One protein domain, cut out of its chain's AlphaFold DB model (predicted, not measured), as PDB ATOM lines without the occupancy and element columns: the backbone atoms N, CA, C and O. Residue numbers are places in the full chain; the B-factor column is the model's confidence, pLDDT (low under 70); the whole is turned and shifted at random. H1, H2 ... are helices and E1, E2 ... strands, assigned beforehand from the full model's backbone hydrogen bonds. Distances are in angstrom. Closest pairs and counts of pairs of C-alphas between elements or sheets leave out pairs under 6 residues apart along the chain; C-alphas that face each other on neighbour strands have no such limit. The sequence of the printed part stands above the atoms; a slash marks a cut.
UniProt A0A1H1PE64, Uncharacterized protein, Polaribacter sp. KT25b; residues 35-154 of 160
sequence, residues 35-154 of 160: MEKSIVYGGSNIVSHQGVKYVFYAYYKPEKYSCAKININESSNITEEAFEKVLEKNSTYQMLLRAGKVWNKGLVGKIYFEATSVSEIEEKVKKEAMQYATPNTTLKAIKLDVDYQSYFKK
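What this domain is: This is residues 35 to 154 of the 160 residues of an uncharacterized protein of Polaribacter sp. KT25b (UniProt A0A1H1PE64). A twisted sheet of four strands makes the middle layer, built on the long hairpin E1 and E2, with helices over both of its faces. H1 and H2 cover one face, and the sheet curls round H3 on the other, while short H4 only grazes the sheet. The printed part has 120 residues, with four named helices and four named strands in the order E1 E2 H1 H2 E3 H3 E4 H4; the sheet runs E3 E1 E2 E4 and is mixed, and the class is mixed, helices and strands. It is compact, with a radius of gyration of the C-alphas of 14.9 A, and elongated in outline, spanning 46 by 27 by 20 A.

Where its parts are: E1 is residues 39 to 49, beginning at C-alpha 39 (84.829, -91.573, -33.206) and 31.8 A long. E2, residues 52 to 60, measures 26.3 A. H1 is residues 72 to 87, 22.2 A, and H2 is residues 91 to 98, 10.6 A. E3 is residues 111 to 114, 9.2 A. H3, residues 118 to 130, measures 18.6 A and begins at C-alpha 118 (89.769, -88.991, -25.329). E4 is residues 138 to 143, 16.5 A. H4 is residues 148 to 152, 6.2 A, ending at C-alpha 152 (86.446, -104.649, -31.660).

How they stand to each other: E1 and E2 form an antiparallel hairpin, with N 45 and O 56 at 2.8 A. E3, an edge strand, is antiparallel to E1, with N 40 and O 113 at 3.0 A. E4, the other edge strand, is parallel to E2, with N 55 and O 140 at 2.8 A. E2, H1 H2, E3 and E3, H3, E4 are split strand-helix-strand units, two strands of one sheet with helices between them along the chain and other strands between them in the sheet, E1 in the first unit and E1 and E2 in the second; both crossovers are right-handed. H1 is on the sheet at a height of 8.7 A, slantwise to the strands, at 40 degrees to E1 on the local plane; its closest C-alphas to E1 are those of Thr 79 and Gly 42, 6.0 A apart. H2 is on the same face, at a height of 9.6 A. H3 is on the sheet, and its closest C-alphas to E1 are those of Ala 129 and Ile 46, 6.5 A apart. H1, with residues 78 to 82 alone, only just touches H4, with 3 pairs of C-alphas within 8 A; the closest are those of Thr 79 and Tyr 148, 7.0 A. H1 and H3 are apart. In H2, H3 and H4 every O i to N i+4 pair is within hydrogen-bond range; in H1, 11 of 12 are.

The domain as a whole: The two C-alphas farthest apart are those of Cys 67 and Asn 136, 46.8 A. The printed part has no cut. The links E2 to H1 and H2 to E3 are long. The mean pLDDT of the printed part is 74.2; residues 35 to 39, 63 to 76, 100 to 116, 132 and 153 to 154 are under 70.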
ATOM      1  N   MET A  35      84.548 -97.980 -39.440       59.81
ATOM      2  CA  MET A  35      84.755 -97.397 -38.109       59.81
ATOM      3  C   MET A  35      85.587 -96.133 -38.281       59.81
ATOM      4  O   MET A  35      86.720 -96.181 -38.773       59.81
ATOM      5  N   GLU A  36      85.022 -94.999 -37.894       59.59
ATOM      6  CA  GLU A  36      85.710 -93.737 -38.086       59.59
ATOM      7  C   GLU A  36      86.745 -93.511 -36.984       59.59
ATOM      8  O   GLU A  36      86.449 -93.576 -35.791       59.59
ATOM      9  N   LYS A  37      87.975 -93.189 -37.388       61.50
ATOM     10  CA  LYS A  37      89.049 -92.765 -36.476       61.50
ATOM     11  C   LYS A  37      88.675 -91.495 -35.688       61.50
ATOM     12  O   LYS A  37      89.268 -91.215 -34.646       61.50
ATOM     13  N   SER A  38      87.723 -90.713 -36.191       62.00
ATOM     14  CA  SER A  38      87.132 -89.541 -35.534       62.00
ATOM     15  C   SER A  38      86.218 -89.898 -34.362       62.00
ATOM     16  O   SER A  38      85.911 -89.010 -33.573       62.00
ATOM     17  N   ILE A  39      85.809 -91.160 -34.212       69.62
ATOM     18  CA  ILE A  39      84.829 -91.573 -33.206       69.62
ATOM     19  C   ILE A  39      85.520 -92.208 -31.996       69.62
ATOM     20  O   ILE A  39      86.372 -93.091 -32.117       69.62
ATOM     21  N   VAL A  40      85.119 -91.766 -30.805       74.44
ATOM     22  CA  VAL A  40      85.416 -92.427 -29.527       74.44
ATOM     23  C   VAL A  40      84.185 -93.215 -29.103       74.44
ATOM     24  O   VAL A  40      83.099 -92.645 -29.069       74.44
ATOM     25  N   TYR A  41      84.375 -94.491 -28.771       76.44
ATOM     26  CA  TYR A  41      83.357 -95.420 -28.278       76.44
ATOM     27  C   TYR A  41      83.477 -95.518 -26.759       76.44
ATOM     28  O   TYR A  41      84.590 -95.579 -26.236       76.44
ATOM     29  N   GLY A  42      82.374 -95.562 -26.024       77.69
ATOM     30  CA  GLY A  42      82.446 -95.801 -24.587       77.69
ATOM     31  C   GLY A  42      81.113 -95.765 -23.862       77.69
ATOM     32  O   GLY A  42      80.044 -95.690 -24.470       77.69
ATOM     33  N   GLY A  43      81.221 -95.779 -22.539       79.06
ATOM     34  CA  GLY A  43      80.109 -95.669 -21.611       79.06
ATOM     35  C   GLY A  43      80.518 -94.858 -20.388       79.06
ATOM     36  O   GLY A  43      81.700 -94.801 -20.022       79.06
ATOM     37  N   SER A  44      79.537 -94.214 -19.768       80.00
ATOM     38  CA  SER A  44      79.701 -93.542 -18.488       80.00
ATOM     39  C   SER A  44      78.521 -93.866 -17.574       80.00
ATOM     40  O   SER A  44      77.495 -94.382 -18.001       80.00
ATOM     41  N   ASN A  45      78.687 -93.654 -16.275       82.88
ATOM     42  CA  ASN A  45      77.590 -93.689 -15.325       82.88
ATOM     43  C   ASN A  45      77.890 -92.729 -14.184       82.88
ATOM     44  O   ASN A  45      79.021 -92.664 -13.700       82.88
ATOM     45  N   ILE A  46      76.880 -91.989 -13.743       81.62
ATOM     46  CA  ILE A  46      77.040 -91.011 -12.668       81.62
ATOM     47  C   ILE A  46      76.180 -91.434 -11.492       81.62
ATOM     48  O   ILE A  46      74.968 -91.508 -11.640       81.62
ATOM     49  N   VAL A  47      76.795 -91.621 -10.325       82.44
ATOM     50  CA  VAL A  47      76.119 -91.934  -9.061       82.44
ATOM     51  C   VAL A  47      76.379 -90.821  -8.052       82.44
ATOM     52  O   VAL A  47      77.525 -90.496  -7.757       82.44
ATOM     53  N   SER A  48      75.321 -90.252  -7.479       82.69
ATOM     54  CA  SER A  48      75.429 -89.232  -6.426       82.69
ATOM     55  C   SER A  48      75.203 -89.854  -5.049       82.69
ATOM     56  O   SER A  48      74.161 -90.467  -4.832       82.69
ATOM     57  N   HIS A  49      76.126 -89.648  -4.106       83.50
ATOM     58  CA  HIS A  49      75.998 -90.096  -2.717       83.50
ATOM     59  C   HIS A  49      76.675 -89.113  -1.748       83.50
ATOM     60  O   HIS A  49      77.844 -88.787  -1.926       83.50
ATOM     61  N   GLN A  50      75.946 -88.648  -0.724       84.75
ATOM     62  CA  GLN A  50      76.455 -87.762   0.345       84.75
ATOM     63  C   GLN A  50      77.250 -86.535  -0.156       84.75
ATOM     64  O   GLN A  50      78.318 -86.218   0.354       84.75
ATOM     65  N   GLY A  51      76.751 -85.843  -1.187       82.25
ATOM     66  CA  GLY A  51      77.447 -84.678  -1.753       82.25
ATOM     67  C   GLY A  51      78.670 -85.028  -2.613       82.25
ATOM     68  O   GLY A  51      79.381 -84.137  -3.058       82.25
ATOM     69  N   VAL A  52      78.913 -86.306  -2.903       86.50
ATOM     70  CA  VAL A  52      79.935 -86.747  -3.854       86.50
ATOM     71  C   VAL A  52      79.259 -87.301  -5.105       86.50
ATOM     72  O   VAL A  52      78.360 -88.137  -5.016       86.50
ATOM     73  N   LYS A  53      79.702 -86.852  -6.279       85.94
ATOM     74  CA  LYS A  53      79.334 -87.415  -7.578       85.94
ATOM     75  C   LYS A  53      80.442 -88.333  -8.066       85.94
ATOM     76  O   LYS A  53      81.551 -87.887  -8.349       85.94
ATOM     77  N   TYR A  54      80.130 -89.615  -8.155       87.44
ATOM     78  CA  TYR A  54      80.995 -90.655  -8.684       87.44
ATOM     79  C   TYR A  54      80.722 -90.809 -10.175       87.44
ATOM     80  O   TYR A  54      79.591 -91.091 -10.560       87.44
ATOM     81  N   VAL A  55      81.745 -90.617 -10.998       87.31
ATOM     82  CA  VAL A  55      81.672 -90.761 -12.454       87.31
ATOM     83  C   VAL A  55      82.447 -92.002 -12.842       87.31
ATOM     84  O   VAL A  55      83.673 -91.983 -12.855       87.31
ATOM     85  N   PHE A  56      81.736 -93.075 -13.152       87.81
ATOM     86  CA  PHE A  56      82.307 -94.278 -13.738       87.81
ATOM     87  C   PHE A  56      82.403 -94.084 -15.246       87.81
ATOM     88  O   PHE A  56      81.450 -93.602 -15.851       87.81
ATOM     89  N   TYR A  57      83.530 -94.423 -15.863       86.44
ATOM     90  CA  TYR A  57      83.698 -94.221 -17.302       86.44
ATOM     91  C   TYR A  57      84.706 -95.184 -17.920       86.44
ATOM     92  O   TYR A  57      85.661 -95.599 -17.266       86.44
ATOM     93  N   ALA A  58      84.528 -95.499 -19.200       86.12
ATOM     94  CA  ALA A  58      85.539 -96.165 -20.013       86.12
ATOM     95  C   ALA A  58      85.379 -95.773 -21.483       86.12
ATOM     96  O   ALA A  58      84.253 -95.674 -21.975       86.12
ATOM     97  N   TYR A  59      86.503 -95.620 -22.186       82.12
ATOM     98  CA  TYR A  59      86.547 -95.199 -23.586       82.12
ATOM     99  C   TYR A  59      87.500 -96.057 -24.413       82.12
ATOM    100  O   TYR A  59      88.511 -96.549 -23.910       82.12
ATOM    101  N   TYR A  60      87.212 -96.145 -25.705       79.69
ATOM    102  CA  TYR A  60      88.025 -96.769 -26.731       79.69
ATOM    103  C   TYR A  60      88.028 -95.896 -27.985       79.69
ATOM    104  O   TYR A  60      86.979 -95.572 -28.539       79.69
ATOM    105  N   LYS A  61      89.223 -95.521 -28.443       78.44
ATOM    106  CA  LYS A  61      89.420 -94.831 -29.717       78.44
ATOM    107  C   LYS A  61      90.162 -95.774 -30.671       78.44
ATOM    108  O   LYS A  61      91.291 -96.148 -30.355       78.44
ATOM    109  N   PRO A  62      89.572 -96.163 -31.812       72.62
ATOM    110  CA  PRO A  62      90.258 -96.992 -32.793       72.62
ATOM    111  C   PRO A  62      91.509 -96.289 -33.340       72.62
ATOM    112  O   PRO A  62      91.468 -95.118 -33.717       72.62
ATOM    113  N   GLU A  63      92.628 -97.010 -33.422       68.06
ATOM    114  CA  GLU A  63      93.893 -96.461 -33.941       68.06
ATOM    115  C   GLU A  63      93.932 -96.390 -35.476       68.06
ATOM    116  O   GLU A  63      94.647 -95.566 -36.056       68.06
ATOM    117  N   LYS A  64      93.167 -97.260 -36.148       65.00
ATOM    118  CA  LYS A  64      93.126 -97.422 -37.610       65.00
ATOM    119  C   LYS A  64      91.689 -97.596 -38.090       65.00
ATOM    120  O   LYS A  64      90.824 -98.003 -37.311       65.00
ATOM    121  N   TYR A  65      91.462 -97.332 -39.378       59.16
ATOM    122  CA  TYR A  65      90.195 -97.648 -40.033       59.16
ATOM    123  C   TYR A  65      89.932 -99.147 -39.908       59.16
ATOM    124  O   TYR A  65      90.587 -99.982 -40.531       59.16
ATOM    125  N   SER A  66      88.993 -99.486 -39.038       59.12
ATOM    126  CA  SER A  66      88.544-100.858 -38.866       59.12
ATOM    127  C   SER A  66      87.295-101.018 -39.723       59.12
ATOM    128  O   SER A  66      86.390-100.184 -39.691       59.12
ATOM    129  N   CYS A  67      87.294-102.031 -40.578       54.28
ATOM    130  CA  CYS A  67      86.198-102.324 -41.476       54.28
ATOM    131  C   CYS A  67      85.188-103.180 -40.738       54.28
ATOM    132  O   CYS A  67      85.453-104.316 -40.361       54.28
ATOM    133  N   ALA A  68      84.022-102.608 -40.489       49.59
ATOM    134  CA  ALA A  68      82.992-103.295 -39.752       49.59
ATOM    135  C   ALA A  68      81.640-102.784 -40.239       49.59
ATOM    136  O   ALA A  68      81.337-101.598 -40.099       49.59
ATOM    137  N   LYS A  69      80.810-103.675 -40.795       43.84
ATOM    138  CA  LYS A  69      79.370-103.429 -40.873       43.84
ATOM    139  C   LYS A  69      78.837-103.613 -39.465       43.84
ATOM    140  O   LYS A  69      78.376-104.688 -39.105       43.84
ATOM    141  N   ILE A  70      78.991-102.580 -38.660       50.91
ATOM    142  CA  ILE A  70      78.277-102.490 -37.407       50.91
ATOM    143  C   ILE A  70      77.324-101.341 -37.622       50.91
ATOM    144  O   ILE A  70      77.746-100.190 -37.756       50.91
ATOM    145  N   ASN A  71      76.036-101.649 -37.730       52.75
ATOM    146  CA  ASN A  71      75.061-100.572 -37.723       52.75
ATOM    147  C   ASN A  71      75.280 -99.793 -36.413       52.75
ATOM    148  O   ASN A  71      75.589-100.421 -35.400       52.75
ATOM    149  N   ILE A  72      75.151 -98.461 -36.392       57.81
ATOM    150  CA  ILE A  72      75.470 -97.641 -35.197       57.81
ATOM    151  C   ILE A  72      74.820 -98.242 -33.937       57.81
ATOM    152  O   ILE A  72      75.396 -98.237 -32.857       57.81
ATOM    153  N   ASN A  73      73.654 -98.871 -34.078       60.16
ATOM    154  CA  ASN A  73      72.969 -99.610 -33.020       60.16
ATOM    155  C   ASN A  73      73.707-100.854 -32.484       60.16
ATOM    156  O   ASN A  73      73.756-101.031 -31.275       60.16
ATOM    157  N   GLU A  74      74.329-101.682 -33.315       60.50
ATOM    158  CA  GLU A  74      75.048-102.886 -32.864       60.50
ATOM    159  C   GLU A  74      76.348-102.541 -32.118       60.50
ATOM    160  O   GLU A  74      76.634-103.129 -31.077       60.50
ATOM    161  N   SER A  75      77.080-101.512 -32.566       61.47
ATOM    162  CA  SER A  75      78.285-101.006 -31.881       61.47
ATOM    163  C   SER A  75      77.921-100.496 -30.496       61.47
ATOM    164  O   SER A  75      78.719-100.538 -29.562       61.47
ATOM    165  N   SER A  76      76.684-100.025 -30.366       63.66
ATOM    166  CA  SER A  76      76.196 -99.390 -29.156       63.66
ATOM    167  C   SER A  76      75.911-100.426 -28.114       63.66
ATOM    168  O   SER A  76      76.410-100.312 -27.007       63.66
ATOM    169  N   ASN A  77      75.166-101.448 -28.521       70.25
ATOM    170  CA  ASN A  77      74.776-102.534 -27.650       70.25
ATOM    171  C   ASN A  77      76.019-103.256 -27.127       70.25
ATOM    172  O   ASN A  77      76.110-103.508 -25.936       70.25
ATOM    173  N   ILE A  78      77.022-103.495 -27.983       71.62
ATOM    174  CA  ILE A  78      78.292-104.112 -27.565       71.62
ATOM    175  C   ILE A  78      79.033-103.237 -26.543       71.62
ATOM    176  O   ILE A  78      79.563-103.750 -25.560       71.62
ATOM    177  N   THR A  79      79.088-101.925 -26.775       72.50
ATOM    178  CA  THR A  79      79.799-100.991 -25.889       72.50
ATOM    179  C   THR A  79      79.082-100.852 -24.544       72.50
ATOM    180  O   THR A  79      79.723-100.858 -23.497       72.50
ATOM    181  N   GLU A  80      77.756-100.771 -24.573       76.50
ATOM    182  CA  GLU A  80      76.891-100.676 -23.403       76.50
ATOM    183  C   GLU A  80      76.960-101.948 -22.558       76.50
ATOM    184  O   GLU A  80      77.311-101.874 -21.385       76.50
ATOM    185  N   GLU A  81      76.771-103.121 -23.167       79.94
ATOM    186  CA  GLU A  81      76.829-104.411 -22.474       79.94
ATOM    187  C   GLU A  81      78.216-104.659 -21.854       79.94
ATOM    188  O   GLU A  81      78.333-105.089 -20.703       79.94
ATOM    189  N   ALA A  82      79.292-104.360 -22.594       82.62
ATOM    190  CA  ALA A  82      80.656-104.494 -22.084       82.62
ATOM    191  C   ALA A  82      80.911-103.567 -20.885       82.62
ATOM    192  O   ALA A  82      81.540-103.981 -19.907       82.62
ATOM    193  N   PHE A  83      80.408-102.332 -20.945       85.88
ATOM    194  CA  PHE A  83      80.521-101.364 -19.862       85.88
ATOM    195  C   PHE A  83      79.707-101.783 -18.635       85.88
ATOM    196  O   PHE A  83      80.264-101.851 -17.537       85.88
ATOM    197  N   GLU A  84      78.424-102.108 -18.807       85.12
ATOM    198  CA  GLU A  84      77.519-102.530 -17.732       85.12
ATOM    199  C   GLU A  84      78.073-103.737 -16.981       85.12
ATOM    200  O   GLU A  84      78.177-103.717 -15.756       85.12
ATOM    201  N   LYS A  85      78.555-104.750 -17.708       87.56
ATOM    202  CA  LYS A  85      79.133-105.961 -17.116       87.56
ATOM    203  C   LYS A  85      80.320-105.680 -16.191       87.56
ATOM    204  O   LYS A  85      80.532-106.418 -15.224       87.56
ATOM    205  N   VAL A  86      81.128-104.663 -16.494       89.94
ATOM    206  CA  VAL A  86      82.261-104.251 -15.648       89.94
ATOM    207  C   VAL A  86      81.791-103.328 -14.524       89.94
ATOM    208  O   VAL A  86      82.232-103.491 -13.385       89.94
ATOM    209  N   LEU A  87      80.872-102.403 -14.812       88.75
ATOM    210  CA  LEU A  87      80.281-101.495 -13.832       88.75
ATOM    211  C   LEU A  87      79.609-102.273 -12.696       88.75
ATOM    212  O   LEU A  87      79.897-102.027 -11.526       88.75
ATOM    213  N   GLU A  88      78.783-103.264 -13.025       88.00
ATOM    214  CA  GLU A  88      78.075-104.093 -12.049       88.00
ATOM    215  C   GLU A  88      79.021-104.909 -11.164       88.00
ATOM    216  O   GLU A  88      78.682-105.232 -10.029       88.00
ATOM    217  N   LYS A  89      80.234-105.213 -11.625       91.12
ATOM    218  CA  LYS A  89      81.241-105.917 -10.819       91.12
ATOM    219  C   LYS A  89      82.131-104.974 -10.013       91.12
ATOM    220  O   LYS A  89      82.886-105.437  -9.158       91.12
ATOM    221  N   ASN A  90      82.066-103.666 -10.260       92.44
ATOM    222  CA  ASN A  90      82.899-102.694  -9.572       92.44
ATOM    223  C   ASN A  90      82.483-102.569  -8.095       92.44
ATOM    224  O   ASN A  90      81.333-102.268  -7.774       92.44
ATOM    225  N   SER A  91      83.433-102.775  -7.179       92.25
ATOM    226  CA  SER A  91      83.172-102.786  -5.733       92.25
ATOM    227  C   SER A  91      82.621-101.458  -5.214       92.25
ATOM    228  O   SER A  91      81.693-101.453  -4.405       92.25
ATOM    229  N   THR A  92      83.137-100.331  -5.711       90.81
ATOM    230  CA  THR A  92      82.653 -98.994  -5.347       90.81
ATOM    231  C   THR A  92      81.222 -98.792  -5.823       90.81
ATOM    232  O   THR A  92      80.385 -98.322  -5.057       90.81
ATOM    233  N   TYR A  93      80.914 -99.189  -7.060       89.50
ATOM    234  CA  TYR A  93      79.553 -99.116  -7.589       89.50
ATOM    235  C   TYR A  93      78.574 -99.960  -6.760       89.50
ATOM    236  O   TYR A  93      77.544 -99.458  -6.314       89.50
ATOM    237  N   GLN A  94      78.938-101.208  -6.450       89.56
ATOM    238  CA  GLN A  94      78.133-102.105  -5.614       89.56
ATOM    239  C   GLN A  94      77.908-101.561  -4.197       89.56
ATOM    240  O   GLN A  94      76.798-101.639  -3.666       89.56
ATOM    241  N   MET A  95      78.934-100.969  -3.584       90.31
ATOM    242  CA  MET A  95      78.811-100.301  -2.289       90.31
ATOM    243  C   MET A  95      77.819 -99.128  -2.353       90.31
ATOM    244  O   MET A  95      76.961 -99.005  -1.480       90.31
ATOM    245  N   LEU A  96      77.898 -98.292  -3.394       87.12
ATOM    246  CA  LEU A  96      77.009 -97.140  -3.574       87.12
ATOM    247  C   LEU A  96      75.553 -97.553  -3.836       87.12
ATOM    248  O   LEU A  96      74.643 -96.916  -3.307       87.12
ATOM    249  N   LEU A  97      75.326 -98.636  -4.589       84.81
ATOM    250  CA  LEU A  97      73.991 -99.213  -4.781       84.81
ATOM    251  C   LEU A  97      73.376 -99.665  -3.449       84.81
ATOM    252  O   LEU A  97      72.229 -99.332  -3.152       84.81
ATOM    253  N   ARG A  98      74.151-100.374  -2.615       86.00
ATOM    254  CA  ARG A  98      73.701-100.842  -1.291       86.00
ATOM    255  C   ARG A  98      73.415 -99.698  -0.319       86.00
ATOM    256  O   ARG A  98      72.578 -99.851   0.562       86.00
ATOM    257  N   ALA A  99      74.065 -98.547  -0.492       83.75
ATOM    258  CA  ALA A  99      73.859 -97.366   0.343       83.75
ATOM    259  C   ALA A  99      72.513 -96.638   0.091       83.75
ATOM    260  O   ALA A  99      72.224 -95.634   0.742       83.75
ATOM    261  N   GLY A 100      71.671 -97.129  -0.829       60.25
ATOM    262  CA  GLY A 100      70.222 -96.875  -0.830       60.25
ATOM    263  C   GLY A 100      69.749 -95.509  -1.338       60.25
ATOM    264  O   GLY A 100      68.554 -95.228  -1.307       60.25
ATOM    265  N   LYS A 101      70.642 -94.650  -1.838       58.53
ATOM    266  CA  LYS A 101      70.284 -93.361  -2.456       58.53
ATOM    267  C   LYS A 101      71.166 -93.089  -3.673       58.53
ATOM    268  O   LYS A 101      72.073 -92.267  -3.605       58.53
ATOM    269  N   VAL A 102      70.895 -93.781  -4.780       58.56
ATOM    270  CA  VAL A 102      71.468 -93.479  -6.104       58.56
ATOM    271  C   VAL A 102      70.466 -92.607  -6.854       58.56
ATOM    272  O   VAL A 102      69.485 -93.097  -7.399       58.56
ATOM    273  N   TRP A 103      70.677 -91.292  -6.800       48.50
ATOM    274  CA  TRP A 103      69.708 -90.295  -7.287       48.50
ATOM    275  C   TRP A 103      69.703 -90.107  -8.801       48.50
ATOM    276  O   TRP A 103      68.729 -89.623  -9.355       48.50
ATOM    277  N   ASN A 104      70.779 -90.508  -9.464       51.19
ATOM    278  CA  ASN A 104      70.848 -90.590 -10.908       51.19
ATOM    279  C   ASN A 104      71.417 -91.967 -11.219       51.19
ATOM    280  O   ASN A 104      72.535 -92.263 -10.825       51.19
ATOM    281  N   LYS A 105      70.660 -92.818 -11.907       52.12
ATOM    282  CA  LYS A 105      71.263 -93.790 -12.822       52.12
ATOM    283  C   LYS A 105      71.496 -93.013 -14.118       52.12
ATOM    284  O   LYS A 105      70.693 -93.083 -15.038       52.12
ATOM    285  N   GLY A 106      72.491 -92.126 -14.112       45.19
ATOM    286  CA  GLY A 106      72.763 -91.247 -15.248       45.19
ATOM    287  C   GLY A 106      73.405 -92.021 -16.395       45.19
ATOM    288  O   GLY A 106      74.422 -92.666 -16.169       45.19
ATOM    289  N   LEU A 107      72.776 -91.939 -17.571       48.81
ATOM    290  CA  LEU A 107      73.244 -92.292 -18.919       48.81
ATOM    291  C   LEU A 107      74.162 -93.520 -19.015       48.81
ATOM    292  O   LEU A 107      75.329 -93.402 -19.355       48.81
ATOM    293  N   VAL A 108      73.607 -94.713 -18.794       51.56
ATOM    294  CA  VAL A 108      74.160 -95.900 -19.456       51.56
ATOM    295  C   VAL A 108      73.790 -95.761 -20.926       51.56
ATOM    296  O   VAL A 108      72.614 -95.825 -21.272       51.56
ATOM    297  N   GLY A 109      74.738 -95.381 -21.775       45.62
ATOM    298  CA  GLY A 109      74.385 -95.118 -23.160       45.62
ATOM    299  C   GLY A 109      75.499 -94.500 -23.977       45.62
ATOM    300  O   GLY A 109      76.059 -93.468 -23.622       45.62
ATOM    301  N   LYS A 110      75.773 -95.164 -25.099       52.31
ATOM    302  CA  LYS A 110      76.350 -94.637 -26.342       52.31
ATOM    303  C   LYS A 110      77.112 -93.322 -26.214       52.31
ATOM    304  O   LYS A 110      76.603 -92.253 -26.547       52.31
ATOM    305  N   ILE A 111      78.387 -93.422 -25.890       54.47
ATOM    306  CA  ILE A 111      79.313 -92.358 -26.233       54.47
ATOM    307  C   ILE A 111      79.828 -92.674 -27.640       54.47
ATOM    308  O   ILE A 111      80.777 -93.433 -27.783       54.47
ATOM    309  N   TYR A 112      79.151 -92.144 -28.665       58.19
ATOM    310  CA  TYR A 112      79.783 -91.820 -29.948       58.19
ATOM    311  C   TYR A 112      79.989 -90.327 -29.943       58.19
ATOM    312  O   TYR A 112      79.088 -89.556 -30.263       58.19
ATOM    313  N   PHE A 113      81.169 -89.912 -29.532       57.38
ATOM    314  CA  PHE A 113      81.564 -88.551 -29.808       57.38
ATOM    315  C   PHE A 113      82.430 -88.591 -31.051       57.38
ATOM    316  O   PHE A 113      83.477 -89.245 -31.061       57.38
ATOM    317  N   GLU A 114      82.008 -87.859 -32.075       61.91
ATOM    318  CA  GLU A 114      82.977 -87.259 -32.977       61.91
ATOM    319  C   GLU A 114      83.868 -86.365 -32.115       61.91
ATOM    320  O   GLU A 114      83.438 -85.336 -31.592       61.91
ATOM    321  N   ALA A 115      85.079 -86.838 -31.853       62.94
ATOM    322  CA  ALA A 115      86.023 -86.156 -30.998       62.94
ATOM    323  C   ALA A 115      87.451 -86.435 -31.425       62.94
ATOM    324  O   ALA A 115      87.889 -87.556 -31.723       62.94
ATOM    325  N   THR A 116      88.229 -85.367 -31.380       62.69
ATOM    326  CA  THR A 116      89.631 -85.407 -31.784       62.69
ATOM    327  C   THR A 116      90.479 -86.197 -30.785       62.69
ATOM    328  O   THR A 116      91.470 -86.817 -31.180       62.69
ATOM    329  N   SER A 117      90.049 -86.304 -29.522       70.12
ATOM    330  CA  SER A 117      90.787 -86.983 -28.451       70.12
ATOM    331  C   SER A 117      89.879 -87.573 -27.361       70.12
ATOM    332  O   SER A 117      88.715 -87.208 -27.238       70.12
ATOM    333  N   VAL A 118      90.436 -88.472 -26.541       75.19
ATOM    334  CA  VAL A 118      89.769 -88.991 -25.329       75.19
ATOM    335  C   VAL A 118      89.614 -87.894 -24.268       75.19
ATOM    336  O   VAL A 118      88.611 -87.873 -23.561       75.19
ATOM    337  N   SER A 119      90.557 -86.951 -24.188       79.44
ATOM    338  CA  SER A 119      90.518 -85.843 -23.225       79.44
ATOM    339  C   SER A 119      89.282 -84.961 -23.402       79.44
ATOM    340  O   SER A 119      88.642 -84.601 -22.419       79.44
ATOM    341  N   GLU A 120      88.890 -84.689 -24.651       78.31
ATOM    342  CA  GLU A 120      87.664 -83.945 -24.972       78.31
ATOM    343  C   GLU A 120      86.414 -84.630 -24.384       78.31
ATOM    344  O   GLU A 120      85.471 -83.977 -23.940       78.31
ATOM    345  N   ILE A 121      86.422 -85.964 -24.330       77.25
ATOM    346  CA  ILE A 121      85.309 -86.752 -23.794       77.25
ATOM    347  C   ILE A 121      85.303 -86.724 -22.278       77.25
ATOM    348  O   ILE A 121      84.256 -86.531 -21.662       77.25
ATOM    349  N   GLU A 122      86.476 -86.883 -21.671       78.31
ATOM    350  CA  GLU A 122      86.616 -86.771 -20.226       78.31
ATOM    351  C   GLU A 122      86.138 -85.408 -19.721       78.31
ATOM    352  O   GLU A 122      85.468 -85.344 -18.692       78.31
ATOM    353  N   GLU A 123      86.429 -84.325 -20.443       82.94
ATOM    354  CA  GLU A 123      85.931 -82.989 -20.112       82.94
ATOM    355  C   GLU A 123      84.409 -82.877 -20.249       82.94
ATOM    356  O   GLU A 123      83.759 -82.376 -19.326       82.94
ATOM    357  N   LYS A 124      83.823 -83.384 -21.344       79.38
ATOM    358  CA  LYS A 124      82.362 -83.395 -21.545       79.38
ATOM    359  C   LYS A 124      81.649 -84.146 -20.423       79.38
ATOM    360  O   LYS A 124      80.762 -83.585 -19.783       79.38
ATOM    361  N   VAL A 125      82.095 -85.359 -20.101       76.88
ATOM    362  CA  VAL A 125      81.479 -86.180 -19.047       76.88
ATOM    363  C   VAL A 125      81.653 -85.550 -17.661       76.88
ATOM    364  O   VAL A 125      80.719 -85.555 -16.858       76.88
ATOM    365  N   LYS A 126      82.811 -84.937 -17.366       79.94
ATOM    366  CA  LYS A 126      82.998 -84.165 -16.123       79.94
ATOM    367  C   LYS A 126      82.027 -82.984 -16.049       79.94
ATOM    368  O   LYS A 126      81.433 -82.752 -14.997       79.94
ATOM    369  N   LYS A 127      81.845 -82.252 -17.153       81.75
ATOM    370  CA  LYS A 127      80.923 -81.113 -17.232       81.75
ATOM    371  C   LYS A 127      79.472 -81.549 -17.023       81.75
ATOM    372  O   LYS A 127      78.777 -80.931 -16.221       81.75
ATOM    373  N   GLU A 128      79.040 -82.631 -17.667       77.62
ATOM    374  CA  GLU A 128      77.700 -83.211 -17.493       77.62
ATOM    375  C   GLU A 128      77.458 -83.669 -16.054       77.62
ATOM    376  O   GLU A 128      76.446 -83.322 -15.442       77.62
ATOM    377  N   ALA A 129      78.428 -84.365 -15.452       75.88
ATOM    378  CA  ALA A 129      78.338 -84.765 -14.052       75.88
ATOM    379  C   ALA A 129      78.149 -83.560 -13.117       75.88
ATOM    380  O   ALA A 129      77.407 -83.638 -12.132       75.88
ATOM    381  N   MET A 130      78.752 -82.419 -13.444       80.31
ATOM    382  CA  MET A 130      78.690 -81.205 -12.632       80.31
ATOM    383  C   MET A 130      77.541 -80.252 -12.989       80.31
ATOM    384  O   MET A 130      77.292 -79.329 -12.219       80.31
ATOM    385  N   GLN A 131      76.782 -80.492 -14.065       76.12
ATOM    386  CA  GLN A 131      75.751 -79.572 -14.579       76.12
ATOM    387  C   GLN A 131      74.675 -79.188 -13.545       76.12
ATOM    388  O   GLN A 131      74.134 -78.087 -13.587       76.12
ATOM    389  N   TYR A 132      74.410 -80.073 -12.582       67.81
ATOM    390  CA  TYR A 132      73.461 -79.861 -11.480       67.81
ATOM    391  C   TYR A 132      74.117 -80.086 -10.110       67.81
ATOM    392  O   TYR A 132      73.559 -80.743  -9.233       67.81
ATOM    393  N   ALA A 133      75.386 -79.711  -9.961       72.50
ATOM    394  CA  ALA A 133      76.100 -79.795  -8.692       72.50
ATOM    395  C   ALA A 133      75.702 -78.644  -7.752       72.50
ATOM    396  O   ALA A 133      75.510 -77.513  -8.187       72.50
ATOM    397  N   THR A 134      75.597 -78.929  -6.454       72.31
ATOM    398  CA  THR A 134      75.499 -77.892  -5.414       72.31
ATOM    399  C   THR A 134      76.904 -77.406  -5.021       72.31
ATOM    400  O   THR A 134      77.871 -78.128  -5.279       72.31
ATOM    401  N   PRO A 135      77.058 -76.241  -4.359       72.94
ATOM    402  CA  PRO A 135      78.371 -75.666  -4.025       72.94
ATOM    403  C   PRO A 135      79.328 -76.589  -3.249       72.94
ATOM    404  O   PRO A 135      80.538 -76.463  -3.391       72.94
ATOM    405  N   ASN A 136      78.805 -77.555  -2.485       79.06
ATOM    406  CA  ASN A 136      79.606 -78.516  -1.712       79.06
ATOM    407  C   ASN A 136      79.750 -79.883  -2.405       79.06
ATOM    408  O   ASN A 136      80.114 -80.872  -1.769       79.06
ATOM    409  N   THR A 137      79.423 -79.972  -3.696       82.06
ATOM    410  CA  THR A 137      79.518 -81.227  -4.440       82.06
ATOM    411  C   THR A 137      80.956 -81.506  -4.860       82.06
ATOM    412  O   THR A 137      81.563 -80.714  -5.575       82.06
ATOM    413  N   THR A 138      81.484 -82.670  -4.485       88.38
ATOM    414  CA  THR A 138      82.800 -83.141  -4.947       88.38
ATOM    415  C   THR A 138      82.646 -84.132  -6.093       88.38
ATOM    416  O   THR A 138      81.748 -84.972  -6.068       88.38
ATOM    417  N   LEU A 139      83.545 -84.087  -7.077       87.69
ATOM    418  CA  LEU A 139      83.593 -85.053  -8.173       87.69
ATOM    419  C   LEU A 139      84.661 -86.124  -7.908       87.69
ATOM    420  O   LEU A 139      85.810 -85.797  -7.616       87.69
ATOM    421  N   LYS A 140      84.304 -87.400  -8.059       90.81
ATOM    422  CA  LYS A 140      85.240 -88.532  -8.062       90.81
ATOM    423  C   LYS A 140      85.108 -89.306  -9.365       90.81
ATOM    424  O   LYS A 140      84.110 -89.984  -9.586       90.81
ATOM    425  N   ALA A 141      86.117 -89.210 -10.221       89.12
ATOM    426  CA  ALA A 141      86.168 -89.955 -11.471       89.12
ATOM    427  C   ALA A 141      86.797 -91.342 -11.244       89.12
ATOM    428  O   ALA A 141      87.828 -91.457 -10.584       89.12
ATOM    429  N   ILE A 142      86.169 -92.387 -11.777       90.56
ATOM    430  CA  ILE A 142      86.573 -93.789 -11.660       90.56
ATOM    431  C   ILE A 142      86.616 -94.373 -13.069       90.56
ATOM    432  O   ILE A 142      85.582 -94.652 -13.677       90.56
ATOM    433  N   LYS A 143      87.826 -94.575 -13.588       89.81
ATOM    434  CA  LYS A 143      88.015 -95.267 -14.860       89.81
ATOM    435  C   LYS A 143      87.776 -96.765 -14.663       89.81
ATOM    436  O   LYS A 143      88.376 -97.370 -13.777       89.81
ATOM    437  N   LEU A 144      86.902 -97.348 -15.473       89.38
ATOM    438  CA  LEU A 144      86.678 -98.788 -15.528       89.38
ATOM    439  C   LEU A 144      87.639 -99.433 -16.530       89.38
ATOM    440  O   LEU A 144      87.945 -98.859 -17.577       89.38
ATOM    441  N   ASP A 145      88.086-100.641 -16.202       89.88
ATOM    442  CA  ASP A 145      88.886-101.476 -17.095       89.88
ATOM    443  C   ASP A 145      87.953-102.329 -17.963       89.88
ATOM    444  O   ASP A 145      87.536-103.424 -17.582       89.88
ATOM    445  N   VAL A 146      87.527-101.759 -19.090       85.38
ATOM    446  CA  VAL A 146      86.642-102.417 -20.056       85.38
ATOM    447  C   VAL A 146      87.457-102.799 -21.282       85.38
ATOM    448  O   VAL A 146      87.999-101.931 -21.970       85.38
ATOM    449  N   ASP A 147      87.509-104.093 -21.593       84.38
ATOM    450  CA  ASP A 147      88.233-104.620 -22.752       84.38
ATOM    451  C   ASP A 147      87.456-104.421 -24.061       84.38
ATOM    452  O   ASP A 147      87.090-105.369 -24.756       84.38
ATOM    453  N   TYR A 148      87.199-103.165 -24.423       79.50
ATOM    454  CA  TYR A 148      86.597-102.826 -25.712       79.50
ATOM    455  C   TYR A 148      87.428-103.355 -26.882       79.50
ATOM    456  O   TYR A 148      86.877-103.758 -27.905       79.50
ATOM    457  N   GLN A 149      88.754-103.397 -26.736       75.69
ATOM    458  CA  GLN A 149      89.640-103.821 -27.809       75.69
ATOM    459  C   GLN A 149      89.348-105.261 -28.244       75.69
ATOM    460  O   GLN A 149      89.300-105.511 -29.444       75.69
ATOM    461  N   SER A 150      89.115-106.204 -27.329       77.38
ATOM    462  CA  SER A 150      88.758-107.581 -27.707       77.38
ATOM    463  C   SER A 150      87.382-107.698 -28.358       77.38
ATOM    464  O   SER A 150      87.196-108.552 -29.227       77.38
ATOM    465  N   TYR A 151      86.431-106.829 -28.002       72.00
ATOM    466  CA  TYR A 151      85.154-106.746 -28.716       72.00
ATOM    467  C   TYR A 151      85.359-106.254 -30.152       72.00
ATOM    468  O   TYR A 151      84.825-106.858 -31.081       72.00
ATOM    469  N   PHE A 152      86.197-105.230 -30.343       71.44
ATOM    470  CA  PHE A 152      86.446-104.649 -31.660       71.44
ATOM    471  C   PHE A 152      87.481-105.411 -32.515       71.44
ATOM    472  O   PHE A 152      87.447-105.318 -33.738       71.44
ATOM    473  N   LYS A 153      88.349-106.245 -31.922       68.62
ATOM    474  CA  LYS A 153      89.298-107.131 -32.640       68.62
ATOM    475  C   LYS A 153      88.610-108.161 -33.537       68.62
ATOM    476  O   LYS A 153      89.252-108.708 -34.428       68.62
ATOM    477  N   LYS A 154      87.329-108.451 -33.293       63.12
ATOM    478  CA  LYS A 154      86.526-109.361 -34.122       63.12
ATOM    479  C   LYS A 154      86.207-108.775 -35.500       63.12
ATOM    480  O   LYS A 154      85.764-109.517 -36.371       63.12
TER     481      LYS A 154